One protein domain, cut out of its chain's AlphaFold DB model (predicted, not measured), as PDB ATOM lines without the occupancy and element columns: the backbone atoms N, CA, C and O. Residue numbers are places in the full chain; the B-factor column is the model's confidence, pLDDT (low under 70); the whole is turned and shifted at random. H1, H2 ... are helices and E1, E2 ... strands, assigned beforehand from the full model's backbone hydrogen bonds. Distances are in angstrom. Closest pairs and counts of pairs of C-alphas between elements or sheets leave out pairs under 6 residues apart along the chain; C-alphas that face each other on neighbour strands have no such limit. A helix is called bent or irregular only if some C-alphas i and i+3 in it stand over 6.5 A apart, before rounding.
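What this domain is: This is residues 69 to 128 and 164 to 204 of the 221 residues of an uncharacterized protein of Postia placenta MAD-698-R-SB12 (UniProt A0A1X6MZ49). A flat, loosely built long row has a two-stranded ribbon, E1 with E4, in its middle part, helix H3 beyond one end and the small hairpin E2 and E3 beyond the other. The helical hairpin H1 and H2 lies off one side of this row, and residues 120 to 125 of H2 stick out free. The printed part has 101 residues, with three named helices and four named strands in the order E1, H1, H2, E2, E3, E4, H3. The two sheets, E1 - E4 and E2 - E3, are each antiparallel, and the class is mixed, helices and strands. The whole is loose, with a radius of gyration of the C-alphas of 17.3 A, and spans 55 by 43 by 19 A.

How they stand to each other: Strand E1, residues 73 to 77, and strand E4, residues 186 to 190, are antiparallel neighbours at 146 degrees; N 76 and O 187 are 2.9 A apart and N 187 and O 76 are 2.8 A apart, within hydrogen-bond range. Helix H1, residues 94 to 104, and helix H2, residues 110 to 125, form a helical hairpin. They touch, opposite ways at a steep tilt of 42 degrees, and the closest C-alphas, those of Thr 104 and His 116, are 4.9 A apart; H2 touches H1 with residues 112 to 119 alone. Strands E2, residues 169 to 171, and E3, residues 180 to 182, form an antiparallel hairpin at 138 degrees, with N 180 and O 171 at 2.8 A. Helix H3, residues 192 to 203, is close to H1 but not clearly touching, about perpendicular at 78 degrees; the closest C-alphas, those of Ile 103 and Leu 196, are 7.8 A apart. H2 and H3 are apart, and so are E3 and E4. The O i to N i+4 pairs within hydrogen-bond range are 6 of 7 in H1, 7 of 12 in H2 and 7 of 8 in H3.

Where its parts are: E1 begins at C-alpha 73, (3.042, 14.232, 12.720), and is 13.3 A long, as is E4. H1 measures 15.1 A. H2 measures 24.6 A and ends at C-alpha 125, (20.042, 40.309, -0.975); it is neither bent nor irregular, but only just: C-alphas 118 and 121 are 6.2 A apart. E2 measures 7.0 A and E3 6.7 A. H3 measures 16.0 A and ends at C-alpha 203, (17.912, 25.461, 25.818).

The domain as a whole: The two C-alphas farthest apart, those of Gly 175 and Ala 204, are 56.1 A apart. Residues 129 to 163 are not printed, and C-alphas 128 and 164 are 36.2 A apart across the cut. The link from E1 to H1, residues 78 to 93, is long. The mean pLDDT of the printed part is 83.5; residues 107, 119 to 128 and 204 are under 70.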
ATOM      1  N   GLU A  69      11.361  11.954  21.066       87.94
ATOM      2  CA  GLU A  69      10.211  11.889  21.982       87.94
ATOM      3  C   GLU A  69       9.132  12.950  21.709       87.94
ATOM      4  O   GLU A  69       7.959  12.721  21.996       87.94
ATOM      5  N   ALA A  70       9.509  14.089  21.126       89.31
ATOM      6  CA  ALA A  70       8.594  15.176  20.791       89.31
ATOM      7  C   ALA A  70       8.068  15.091  19.350       89.31
ATOM      8  O   ALA A  70       7.234  15.904  18.944       89.31
ATOM      9  N   VAL A  71       8.532  14.114  18.560       93.38
ATOM     10  CA  VAL A  71       8.092  13.949  17.174       93.38
ATOM     11  C   VAL A  71       6.635  13.499  17.150       93.38
ATOM     12  O   VAL A  71       6.299  12.344  17.402       93.38
ATOM     13  N   ALA A  72       5.767  14.419  16.753       95.62
ATOM     14  CA  ALA A  72       4.425  14.120  16.281       95.62
ATOM     15  C   ALA A  72       4.323  14.472  14.798       95.62
ATOM     16  O   ALA A  72       5.126  15.245  14.286       95.62
ATOM     17  N   TYR A  73       3.330  13.910  14.113       96.06
ATOM     18  CA  TYR A  73       3.042  14.232  12.720       96.06
ATOM     19  C   TYR A  73       1.628  14.774  12.582       96.06
ATOM     20  O   TYR A  73       0.721  14.291  13.262       96.06
ATOM     21  N   HIS A  74       1.428  15.695  11.648       95.44
ATOM     22  CA  HIS A  74       0.100  16.148  11.256       95.44
ATOM     23  C   HIS A  74       0.032  16.429   9.748       95.44
ATOM     24  O   HIS A  74       1.061  16.709   9.124       95.44
ATOM     25  N   PRO A  75      -1.158  16.305   9.137       94.50
ATOM     26  CA  PRO A  75      -1.346  16.707   7.755       94.50
ATOM     27  C   PRO A  75      -1.287  18.236   7.626       94.50
ATOM     28  O   PRO A  75      -1.800  18.956   8.486       94.50
ATOM     29  N   ILE A  76      -0.682  18.723   6.544       93.88
ATOM     30  CA  ILE A  76      -0.654  20.138   6.152       93.88
ATOM     31  C   ILE A  76      -0.878  20.220   4.640       93.88
ATOM     32  O   ILE A  76      -0.238  19.488   3.889       93.88
ATOM     33  N   VAL A  77      -1.749  21.123   4.188       92.69
ATOM     34  CA  VAL A  77      -1.763  21.581   2.789       92.69
ATOM     35  C   VAL A  77      -0.780  22.737   2.696       92.69
ATOM     36  O   VAL A  77      -0.944  23.726   3.415       92.69
ATOM     37  N   PHE A  78       0.247  22.632   1.857       91.88
ATOM     38  CA  PHE A  78       1.121  23.784   1.633       91.88
ATOM     39  C   PHE A  78       0.356  24.874   0.889       91.88
ATOM     40  O   PHE A  78      -0.441  24.582   0.008       91.88
ATOM     41  N   ASN A  79       0.590  26.135   1.249       88.88
ATOM     42  CA  ASN A  79       0.073  27.257   0.478       88.88
ATOM     43  C   ASN A  79       1.147  27.680  -0.522       88.88
ATOM     44  O   ASN A  79       2.036  28.462  -0.198       88.88
ATOM     45  N   GLY A  80       1.078  27.107  -1.719       84.12
ATOM     46  CA  GLY A  80       2.006  27.392  -2.810       84.12
ATOM     47  C   GLY A  80       1.586  28.579  -3.677       84.12
ATOM     48  O   GLY A  80       2.169  28.794  -4.738       84.12
ATOM     49  N   SER A  81       0.560  29.338  -3.273       84.19
ATOM     50  CA  SER A  81       0.142  30.533  -4.006       84.19
ATOM     51  C   SER A  81       1.252  31.583  -4.000       84.19
ATOM     52  O   SER A  81       1.767  31.951  -2.942       84.19
ATOM     53  N   LEU A  82       1.571  32.124  -5.180       76.81
ATOM     54  CA  LEU A  82       2.611  33.147  -5.364       76.81
ATOM     55  C   LEU A  82       2.353  34.435  -4.566       76.81
ATOM     56  O   LEU A  82       3.280  35.194  -4.310       76.81
ATOM     57  N   THR A  83       1.100  34.691  -4.184       79.00
ATOM     58  CA  THR A  83       0.690  35.862  -3.394       79.00
ATOM     59  C   THR A  83       0.400  35.526  -1.934       79.00
ATOM     60  O   THR A  83      -0.103  36.375  -1.195       79.00
ATOM     61  N   SER A  84       0.674  34.294  -1.500       79.62
ATOM     62  CA  SER A  84       0.475  33.912  -0.106       79.62
ATOM     63  C   SER A  84       1.411  34.701   0.812       79.62
ATOM     64  O   SER A  84       2.610  34.826   0.572       79.62
ATOM     65  N   SER A  85       0.848  35.267   1.879       82.31
ATOM     66  CA  SER A  85       1.622  35.925   2.929       82.31
ATOM     67  C   SER A  85       2.039  34.913   3.992       82.31
ATOM     68  O   SER A  85       1.249  34.040   4.357       82.31
ATOM     69  N   SER A  86       3.223  35.089   4.571       87.81
ATOM     70  CA  SER A  86       3.654  34.350   5.758       87.81
ATOM     71  C   SER A  86       4.235  35.301   6.800       87.81
ATOM     72  O   SER A  86       4.619  36.421   6.478       87.81
ATOM     73  N   VAL A  87       4.348  34.841   8.047       89.94
ATOM     74  CA  VAL A  87       5.044  35.582   9.117       89.94
ATOM     75  C   VAL A  87       6.551  35.734   8.847       89.94
ATOM     76  O   VAL A  87       7.224  36.531   9.494       89.94
ATOM     77  N   TYR A  88       7.077  34.982   7.878       86.50
ATOM     78  CA  TYR A  88       8.488  34.944   7.509       86.50
ATOM     79  C   TYR A  88       8.809  35.775   6.256       86.50
ATOM     80  O   TYR A  88       9.982  35.913   5.912       86.50
ATOM     81  N   GLY A  89       7.803  36.320   5.560       83.06
ATOM     82  CA  GLY A  89       7.973  37.050   4.301       83.06
ATOM     83  C   GLY A  89       7.270  38.406   4.301       83.06
ATOM     84  O   GLY A  89       6.214  38.570   4.906       83.06
ATOM     85  N   GLY A  90       7.849  39.384   3.603       81.44
ATOM     86  CA  GLY A  90       7.330  40.751   3.515       81.44
ATOM     87  C   GLY A  90       8.435  41.797   3.651       81.44
ATOM     88  O   GLY A  90       9.619  41.472   3.611       81.44
ATOM     89  N   THR A  91       8.048  43.064   3.810       80.69
ATOM     90  CA  THR A  91       8.994  44.149   4.114       80.69
ATOM     91  C   THR A  91       9.615  43.942   5.496       80.69
ATOM     92  O   THR A  91       8.854  43.648   6.425       80.69
ATOM     93  N   PRO A  92      10.938  44.142   5.671       81.19
ATOM     94  CA  PRO A  92      11.605  43.979   6.961       81.19
ATOM     95  C   PRO A  92      10.859  44.682   8.099       81.19
ATOM     96  O   PRO A  92      10.439  45.834   7.972       81.19
ATOM     97  N   SER A  93      10.653  43.969   9.203       81.38
ATOM     98  CA  SER A  93       9.974  44.493  10.385       81.38
ATOM     99  C   SER A  93      10.400  43.715  11.630       81.38
ATOM    100  O   SER A  93      10.715  42.527  11.516       81.38
ATOM    101  N   PRO A  94      10.299  44.309  12.836       84.94
ATOM    102  CA  PRO A  94      10.662  43.617  14.072       84.94
ATOM    103  C   PRO A  94       9.910  42.295  14.291       84.94
ATOM    104  O   PRO A  94      10.436  41.379  14.915       84.94
ATOM    105  N   GLY A  95       8.678  42.183  13.779       85.12
ATOM    106  CA  GLY A  95       7.895  40.949  13.856       85.12
ATOM    107  C   GLY A  95       8.467  39.824  12.991       85.12
ATOM    108  O   GLY A  95       8.548  38.689  13.455       85.12
ATOM    109  N   ILE A  96       8.907  40.142  11.769       83.75
ATOM    110  CA  ILE A  96       9.552  39.181  10.860       83.75
ATOM    111  C   ILE A  96      10.915  38.763  11.420       83.75
ATOM    112  O   ILE A  96      11.224  37.571  11.454       83.75
ATOM    113  N   ASP A  97      11.692  39.720  11.931       82.25
ATOM    114  CA  ASP A  97      12.998  39.447  12.536       82.25
ATOM    115  C   ASP A  97      12.859  38.522  13.751       82.25
ATOM    116  O   ASP A  97      13.591  37.542  13.880       82.25
ATOM    117  N   ALA A  98      11.875  38.779  14.619       85.56
ATOM    118  CA  ALA A  98      11.584  37.923  15.767       85.56
ATOM    119  C   ALA A  98      11.131  36.513  15.348       85.56
ATOM    120  O   ALA A  98      11.532  35.527  15.974       85.56
ATOM    121  N   ALA A  99      10.324  36.400  14.286       89.00
ATOM    122  CA  ALA A  99       9.858  35.117  13.774       89.00
ATOM    123  C   ALA A  99      11.016  34.262  13.246       89.00
ATOM    124  O   ALA A  99      11.131  33.093  13.623       89.00
ATOM    125  N   TRP A 100      11.901  34.846  12.434       87.75
ATOM    126  CA  TRP A 100      13.108  34.167  11.958       87.75
ATOM    127  C   TRP A 100      14.047  33.821  13.105       87.75
ATOM    128  O   TRP A 100      14.464  32.670  13.218       87.75
ATOM    129  N   LYS A 101      14.307  34.773  14.006       85.38
ATOM    130  CA  LYS A 101      15.171  34.567  15.170       85.38
ATOM    131  C   LYS A 101      14.725  33.361  16.002       85.38
ATOM    132  O   LYS A 101      15.546  32.507  16.322       85.38
ATOM    133  N   ARG A 102      13.423  33.207  16.272       87.88
ATOM    134  CA  ARG A 102      12.890  32.056  17.026       87.88
ATOM    135  C   ARG A 102      13.293  30.705  16.423       87.88
ATOM    136  O   ARG A 102      13.519  29.745  17.165       87.88
ATOM    137  N   ILE A 103      13.357  30.608  15.098       88.62
ATOM    138  CA  ILE A 103      13.617  29.349  14.391       88.62
ATOM    139  C   ILE A 103      15.077  29.193  13.944       88.62
ATOM    140  O   ILE A 103      15.387  28.154  13.372       88.62
ATOM    141  N   THR A 104      15.958  30.167  14.228       85.81
ATOM    142  CA  THR A 104      17.382  30.152  13.824       85.81
ATOM    143  C   THR A 104      18.403  30.505  14.918       85.81
ATOM    144  O   THR A 104      19.582  30.233  14.715       85.81
ATOM    145  N   GLU A 105      18.008  31.074  16.068       75.75
ATOM    146  CA  GLU A 105      18.940  31.624  17.081       75.75
ATOM    147  C   GLU A 105      19.905  30.592  17.692       75.75
ATOM    148  O   GLU A 105      21.046  30.934  17.992       75.75
ATOM    149  N   VAL A 106      19.485  29.332  17.855       71.31
ATOM    150  CA  VAL A 106      20.302  28.281  18.492       71.31
ATOM    151  C   VAL A 106      20.368  27.034  17.615       71.31
ATOM    152  O   VAL A 106      19.428  26.242  17.560       71.31
ATOM    153  N   THR A 107      21.503  26.835  16.947       67.69
ATOM    154  CA  THR A 107      21.709  25.811  15.905       67.69
ATOM    155  C   THR A 107      22.043  24.408  16.426       67.69
ATOM    156  O   THR A 107      22.538  23.572  15.678       67.69
ATOM    157  N   GLU A 108      21.744  24.107  17.692       74.31
ATOM    158  CA  GLU A 108      22.018  22.796  18.307       74.31
ATOM    159  C   GLU A 108      21.204  21.652  17.682       74.31
ATOM    160  O   GLU A 108      21.671  20.516  17.598       74.31
ATOM    161  N   LEU A 109      19.971  21.940  17.249       85.88
ATOM    162  CA  LEU A 109      19.165  21.000  16.477       85.88
ATOM    163  C   LEU A 109      19.449  21.175  14.988       85.88
ATOM    164  O   LEU A 109      19.343  22.276  14.459       85.88
ATOM    165  N   GLU A 110      19.683  20.061  14.296       87.38
ATOM    166  CA  GLU A 110      19.972  20.020  12.857       87.38
ATOM    167  C   GLU A 110      18.938  20.793  12.014       87.38
ATOM    168  O   GLU A 110      19.301  21.550  11.122       87.38
ATOM    169  N   VAL A 111      17.644  20.702  12.348       89.31
ATOM    170  CA  VAL A 111      16.591  21.470  11.652       89.31
ATOM    171  C   VAL A 111      16.736  22.986  11.839       89.31
ATOM    172  O   VAL A 111      16.434  23.747  10.928       89.31
ATOM    173  N   VAL A 112      17.231  23.440  12.993       88.44
ATOM    174  CA  VAL A 112      17.495  24.864  13.255       88.44
ATOM    175  C   VAL A 112      18.745  25.319  12.502       88.44
ATOM    176  O   VAL A 112      18.751  26.409  11.935       88.44
ATOM    177  N   HIS A 113      19.774  24.468  12.427       87.00
ATOM    178  CA  HIS A 113      20.957  24.726  11.607       87.00
ATOM    179  C   HIS A 113      20.594  24.865  10.118       87.00
ATOM    180  O   HIS A 113      20.968  25.842   9.475       87.00
ATOM    181  N   GLN A 114      19.766  23.959   9.596       88.06
ATOM    182  CA  GLN A 114      19.251  24.015   8.224       88.06
ATOM    183  C   GLN A 114      18.440  25.293   7.958       88.06
ATOM    184  O   GLN A 114      18.579  25.909   6.906       88.06
ATOM    185  N   LEU A 115      17.617  25.744   8.908       88.06
ATOM    186  CA  LEU A 115      16.864  26.995   8.762       88.06
ATOM    187  C   LEU A 115      17.766  28.235   8.827       88.06
ATOM    188  O   LEU A 115      17.524  29.200   8.102       88.06
ATOM    189  N   HIS A 116      18.836  28.208   9.625       83.81
ATOM    190  CA  HIS A 116      19.847  29.268   9.629       83.81
ATOM    191  C   HIS A 116      20.496  29.430   8.242       83.81
ATOM    192  O   HIS A 116      20.672  30.559   7.773       83.81
ATOM    193  N   CYS A 117      20.735  28.322   7.528       81.31
ATOM    194  CA  CYS A 117      21.217  28.340   6.145       81.31
ATOM    195  C   CYS A 117      20.275  29.074   5.176       81.31
ATOM    196  O   CYS A 117      20.750  29.571   4.161       81.31
ATOM    197  N   LEU A 118      18.968  29.170   5.459       79.06
ATOM    198  CA  LEU A 118      18.019  29.947   4.644       79.06
ATOM    199  C   LEU A 118      18.075  31.449   4.948       79.06
ATOM    200  O   LEU A 118      17.821  32.267   4.067       79.06
ATOM    201  N   THR A 119      18.446  31.822   6.175       68.50
ATOM    202  CA  THR A 119      18.630  33.233   6.556       68.50
ATOM    203  C   THR A 119      19.962  33.815   6.081       68.50
ATOM    204  O   THR A 119      20.050  35.018   5.847       68.50
ATOM    205  N   TYR A 120      20.971  32.966   5.863       60.22
ATOM    206  CA  TYR A 120      22.291  33.353   5.356       60.22
ATOM    207  C   TYR A 120      22.255  34.030   3.962       60.22
ATOM    208  O   TYR A 120      22.798  35.125   3.820       60.22
ATOM    209  N   PRO A 121      21.575  33.493   2.926       50.47
ATOM    210  CA  PRO A 121      21.460  34.171   1.633       50.47
ATOM    211  C   PRO A 121      20.579  35.430   1.681       50.47
ATOM    212  O   PRO A 121      20.793  36.345   0.888       50.47
ATOM    213  N   GLY A 122      19.630  35.524   2.622       44.94
ATOM    214  CA  GLY A 122      18.781  36.710   2.801       44.94
ATOM    215  C   GLY A 122      19.563  37.972   3.181       44.94
ATOM    216  O   GLY A 122      19.165  39.075   2.820       44.94
ATOM    217  N   GLN A 123      20.721  37.814   3.823       43.69
ATOM    218  CA  GLN A 123      21.611  38.919   4.193       43.69
ATOM    219  C   GLN A 123      22.460  39.430   3.019       43.69
ATOM    220  O   GLN A 123      22.927  40.564   3.053       43.69
ATOM    221  N   HIS A 124      22.615  38.639   1.953       37.72
ATOM    222  CA  HIS A 124      23.273  39.076   0.717       37.72
ATOM    223  C   HIS A 124      22.334  39.826  -0.235       37.72
ATOM    224  O   HIS A 124      22.809  40.556  -1.100       37.72
ATOM    225  N   ALA A 125      21.014  39.666  -0.092       37.88
ATOM    226  CA  ALA A 125      20.042  40.309  -0.975       37.88
ATOM    227  C   ALA A 125      19.712  41.761  -0.574       37.88
ATOM    228  O   ALA A 125      19.256  42.526  -1.419       37.88
ATOM    229  N   SER A 126      19.941  42.157   0.687       36.69
ATOM    230  CA  SER A 126      19.591  43.493   1.204       36.69
ATOM    231  C   SER A 126      20.787  44.385   1.560       36.69
ATOM    232  O   SER A 126      20.589  45.472   2.095       36.69
ATOM    233  N   SER A 127      22.028  43.964   1.303       39.56
ATOM    234  CA  SER A 127      23.227  44.684   1.756       39.56
ATOM    235  C   SER A 127      23.857  45.594   0.692       39.56
ATOM    236  O   SER A 127      25.084  45.644   0.589       39.56
ATOM    237  N   GLU A 128      23.066  46.328  -0.096       45.12
ATOM    238  CA  GLU A 128      23.633  47.487  -0.811       45.12
ATOM    239  C   GLU A 128      23.957  48.642   0.158       45.12
ATOM    240  O   GLU A 128      24.801  49.478  -0.157       45.12
ATOM    241  N   ASP A 164      10.662  14.004  -0.104       92.38
ATOM    242  CA  ASP A 164       9.222  14.231  -0.254       92.38
ATOM    243  C   ASP A 164       8.661  13.487  -1.479       92.38
ATOM    244  O   ASP A 164       9.183  13.597  -2.589       92.38
ATOM    245  N   VAL A 165       7.602  12.708  -1.254       92.44
ATOM    246  CA  VAL A 165       6.921  11.883  -2.264       92.44
ATOM    247  C   VAL A 165       5.590  12.494  -2.718       92.44
ATOM    248  O   VAL A 165       4.823  11.843  -3.430       92.44
ATOM    249  N   GLY A 166       5.285  13.723  -2.292       89.88
ATOM    250  CA  GLY A 166       4.144  14.488  -2.778       89.88
ATOM    251  C   GLY A 166       4.211  14.706  -4.292       89.88
ATOM    252  O   GLY A 166       5.268  14.979  -4.859       89.88
ATOM    253  N   VAL A 167       3.066  14.582  -4.965       91.31
ATOM    254  CA  VAL A 167       2.965  14.776  -6.416       91.31
ATOM    255  C   VAL A 167       2.409  16.164  -6.697       91.31
ATOM    256  O   VAL A 167       1.291  16.478  -6.290       91.31
ATOM    257  N   ILE A 168       3.167  16.975  -7.435       91.94
ATOM    258  CA  ILE A 168       2.667  18.231  -8.001       91.94
ATOM    259  C   ILE A 168       1.712  17.880  -9.140       91.94
ATOM    260  O   ILE A 168       2.086  17.189 -10.092       91.94
ATOM    261  N   THR A 169       0.469  18.339  -9.024       92.25
ATOM    262  CA  THR A 169      -0.554  18.124 -10.051       92.25
ATOM    263  C   THR A 169      -0.614  19.309 -11.008       92.25
ATOM    264  O   THR A 169      -0.031  20.360 -10.753       92.25
ATOM    265  N   PHE A 170      -1.276  19.125 -12.147       93.44
ATOM    266  CA  PHE A 170      -1.329  20.116 -13.213       93.44
ATOM    267  C   PHE A 170      -2.766  20.286 -13.703       93.44
ATOM    268  O   PHE A 170      -3.468  19.294 -13.914       93.44
ATOM    269  N   TYR A 171      -3.177  21.532 -13.945       91.44
ATOM    270  CA  TYR A 171      -4.506  21.867 -14.462       91.44
ATOM    271  C   TYR A 171      -4.417  22.714 -15.730       91.44
ATOM    272  O   TYR A 171      -3.520  23.538 -15.894       91.44
ATOM    273  N   TRP A 172      -5.377  22.536 -16.633       93.69
ATOM    274  CA  TRP A 172      -5.522  23.399 -17.803       93.69
ATOM    275  C   TRP A 172      -6.289  24.661 -17.413       93.69
ATOM    276  O   TRP A 172      -7.406  24.574 -16.908       93.69
ATOM    277  N   VAL A 173      -5.686  25.824 -17.655       90.75
ATOM    278  CA  VAL A 173      -6.282  27.137 -17.375       90.75
ATOM    279  C   VAL A 173      -6.531  27.853 -18.699       90.75
ATOM    280  O   VAL A 173      -5.680  27.839 -19.589       90.75
ATOM    281  N   GLU A 174      -7.703  28.470 -18.843       92.38
ATOM    282  CA  GLU A 174      -8.052  29.237 -20.040       92.38
ATOM    283  C   GLU A 174      -7.032  30.360 -20.294       92.38
ATOM    284  O   GLU A 174      -6.573  31.028 -19.369       92.38
ATOM    285  N   GLY A 175      -6.639  30.549 -21.557       92.62
ATOM    286  CA  GLY A 175      -5.628  31.540 -21.945       92.62
ATOM    287  C   GLY A 175      -4.173  31.088 -21.769       92.62
ATOM    288  O   GLY A 175      -3.273  31.786 -22.235       92.62
ATOM    289  N   HIS A 176      -3.924  29.913 -21.182       89.50
ATOM    290  CA  HIS A 176      -2.589  29.323 -21.093       89.50
ATOM    291  C   HIS A 176      -2.408  28.188 -22.106       89.50
ATOM    292  O   HIS A 176      -3.250  27.307 -22.253       89.50
ATOM    293  N   THR A 177      -1.273  28.193 -22.809       91.56
ATOM    294  CA  THR A 177      -0.919  27.157 -23.798       91.56
ATOM    295  C   THR A 177      -0.290  25.912 -23.170       91.56
ATOM    296  O   THR A 177      -0.162  24.887 -23.837       91.56
ATOM    297  N   GLN A 178       0.106  25.990 -21.900       93.69
ATOM    298  CA  GLN A 178       0.708  24.907 -21.124       93.69
ATOM    299  C   GLN A 178      -0.061  24.727 -19.810       93.69
ATOM    300  O   GLN A 178      -0.625  25.706 -19.307       93.69
ATOM    301  N   PRO A 179      -0.100  23.507 -19.251       92.19
ATOM    302  CA  PRO A 179      -0.813  23.259 -18.011       92.19
ATOM    303  C   PRO A 179      -0.115  23.953 -16.832       92.19
ATOM    304  O   PRO A 179       1.112  23.983 -16.741       92.19
ATOM    305  N   TYR A 180      -0.909  24.513 -15.925       89.75
ATOM    306  CA  TYR A 180      -0.439  25.257 -14.765       89.75
ATOM    307  C   TYR A 180      -0.215  24.307 -13.574       89.75
ATOM    308  O   TYR A 180      -1.103  23.495 -13.291       89.75
ATOM    309  N   PRO A 181       0.940  24.368 -12.888       90.94
ATOM    310  CA  PRO A 181       1.217  23.512 -11.736       90.94
ATOM    311  C   PRO A 181       0.414  23.944 -10.502       90.94
ATOM    312  O   PRO A 181       0.268  25.136 -10.230       90.94
ATOM    313  N   ASP A 182      -0.052  22.973  -9.721       89.62
ATOM    314  CA  ASP A 182      -0.643  23.191  -8.402       89.62
ATOM    315  C   ASP A 182       0.325  22.766  -7.303       89.62
ATOM    316  O   ASP A 182       0.577  21.581  -7.069       89.62
ATOM    317  N   PHE A 183       0.863  23.779  -6.631       90.88
ATOM    318  CA  PHE A 183       1.785  23.629  -5.515       90.88
ATOM    319  C   PHE A 183       1.070  23.480  -4.163       90.88
ATOM    320  O   PHE A 183       1.739  23.366  -3.137       90.88
ATOM    321  N   ASN A 184      -0.270  23.472  -4.127       91.38
ATOM    322  CA  ASN A 184      -1.028  23.251  -2.895       91.38
ATOM    323  C   ASN A 184      -1.174  21.758  -2.595       91.38
ATOM    324  O   ASN A 184      -2.268  21.193  -2.580       91.38
ATOM    325  N   THR A 185      -0.044  21.096  -2.373       91.06
ATOM    326  CA  THR A 185       0.006  19.655  -2.152       91.06
ATOM    327  C   THR A 185      -0.186  19.304  -0.674       91.06
ATOM    328  O   THR A 185       0.152  20.064   0.241       91.06
ATOM    329  N   MET A 186      -0.784  18.135  -0.434       91.94
ATOM    330  CA  MET A 186      -0.945  17.550   0.898       91.94
ATOM    331  C   MET A 186       0.365  16.909   1.356       91.94
ATOM    332  O   MET A 186       0.911  16.060   0.656       91.94
ATOM    333  N   HIS A 187       0.799  17.228   2.571       93.81
ATOM    334  CA  HIS A 187       1.994  16.664   3.196       93.81
ATOM    335  C   HIS A 187       1.679  16.135   4.590       93.81
ATOM    336  O   HIS A 187       0.727  16.566   5.243       93.81
ATOM    337  N   ARG A 188       2.511  15.212   5.077       93.31
ATOM    338  CA  ARG A 188       2.504  14.758   6.471       93.31
ATOM    339  C   ARG A 188       3.799  15.207   7.133       93.31
ATOM    340  O   ARG A 188       4.816  14.524   7.055       93.31
ATOM    341  N   CYS A 189       3.752  16.359   7.782       94.62
ATOM    342  CA  CYS A 189       4.928  16.999   8.359       94.62
ATOM    343  C   CYS A 189       5.101  16.610   9.825       94.62
ATOM    344  O   CYS A 189       4.131  16.273  10.508       94.62
ATOM    345  N   ARG A 190       6.344  16.673  10.316       95.00
ATOM    346  CA  ARG A 190       6.598  16.677  11.759       95.00
ATOM    347  C   ARG A 190       6.066  17.984  12.342       95.00
ATOM    348  O   ARG A 190       6.254  19.036  11.741       95.00
ATOM    349  N   ASP A 191       5.428  17.897  13.499       95.62
ATOM    350  CA  ASP A 191       4.901  19.038  14.242       95.62
ATOM    351  C   ASP A 191       6.066  19.910  14.719       95.62
ATOM    352  O   ASP A 191       6.768  19.584  15.682       95.62
ATOM    353  N   PHE A 192       6.319  20.983  13.974       93.75
ATOM    354  CA  PHE A 192       7.485  21.825  14.198       93.75
ATOM    355  C   PHE A 192       7.388  22.585  15.521       93.75
ATOM    356  O   PHE A 192       8.387  22.733  16.216       93.75
ATOM    357  N   GLU A 193       6.183  22.971  15.938       93.62
ATOM    358  CA  GLU A 193       5.978  23.662  17.209       93.62
ATOM    359  C   GLU A 193       6.286  22.764  18.407       93.62
ATOM    360  O   GLU A 193       6.894  23.225  19.368       93.62
ATOM    361  N   LYS A 194       5.971  21.466  18.341       94.69
ATOM    362  CA  LYS A 194       6.389  20.517  19.389       94.69
ATOM    363  C   LYS A 194       7.900  20.324  19.450       94.69
ATOM    364  O   LYS A 194       8.450  20.189  20.540       94.69
ATOM    365  N   ILE A 195       8.572  20.337  18.299       92.94
ATOM    366  CA  ILE A 195      10.039  20.292  18.227       92.94
ATOM    367  C   ILE A 195      10.636  21.549  18.873       92.94
ATOM    368  O   ILE A 195      11.562  21.440  19.677       92.94
ATOM    369  N   LEU A 196      10.093  22.732  18.561       91.38
ATOM    370  CA  LEU A 196      10.543  23.998  19.140       91.38
ATOM    371  C   LEU A 196      10.231  24.089  20.637       91.38
ATOM    372  O   LEU A 196      11.092  24.508  21.395       91.38
ATOM    373  N   ALA A 197       9.062  23.635  21.090       91.88
ATOM    374  CA  ALA A 197       8.723  23.602  22.510       91.88
ATOM    375  C   ALA A 197       9.679  22.692  23.298       91.88
ATOM    376  O   ALA A 197      10.238  23.110  24.309       91.88
ATOM    377  N   TRP A 198       9.945  21.481  22.790       91.19
ATOM    378  CA  TRP A 198      10.920  20.561  23.388       91.19
ATOM    379  C   TRP A 198      12.307  21.196  23.509       91.19
ATOM    380  O   TRP A 198      12.980  21.042  24.533       91.19
ATOM    381  N   ARG A 199      12.716  21.921  22.460       88.81
ATOM    382  CA  ARG A 199      13.972  22.663  22.397       88.81
ATOM    383  C   ARG A 199      13.990  23.782  23.441       88.81
ATOM    384  O   ARG A 199      14.920  23.840  24.234       88.81
ATOM    385  N   ASP A 200      12.977  24.639  23.463       87.25
ATOM    386  CA  ASP A 200      12.918  25.838  24.309       87.25
ATOM    387  C   ASP A 200      12.914  25.484  25.807       87.25
ATOM    388  O   ASP A 200      13.586  26.141  26.601       87.25
ATOM    389  N   GLU A 201      12.262  24.380  26.186       86.88
ATOM    390  CA  GLU A 201      12.315  23.818  27.546       86.88
ATOM    391  C   GLU A 201      13.732  23.404  27.984       86.88
ATOM    392  O   GLU A 201      14.019  23.337  29.179       86.88
ATOM    393  N   ARG A 202      14.619  23.084  27.034       81.06
ATOM    394  CA  ARG A 202      15.938  22.478  27.293       81.06
ATOM    395  C   ARG A 202      17.105  23.422  26.994       81.06
ATOM    396  O   ARG A 202      18.133  23.315  27.657       81.06
ATOM    397  N   ILE A 203      16.932  24.396  26.097       71.00
ATOM    398  CA  ILE A 203      17.912  25.461  25.818       71.00
ATOM    399  C   ILE A 203      18.103  26.376  27.031       71.00
ATOM    400  O   ILE A 203      19.220  26.815  27.290       71.00
ATOM    401  N   ALA A 204      17.069  26.600  27.852       55.03
ATOM    402  CA  ALA A 204      17.210  27.368  29.095       55.03
ATOM    403  C   ALA A 204      18.213  26.743  30.097       55.03
ATOM    404  O   ALA A 204      18.682  27.425  31.009       55.03
TER     405      ALA A 204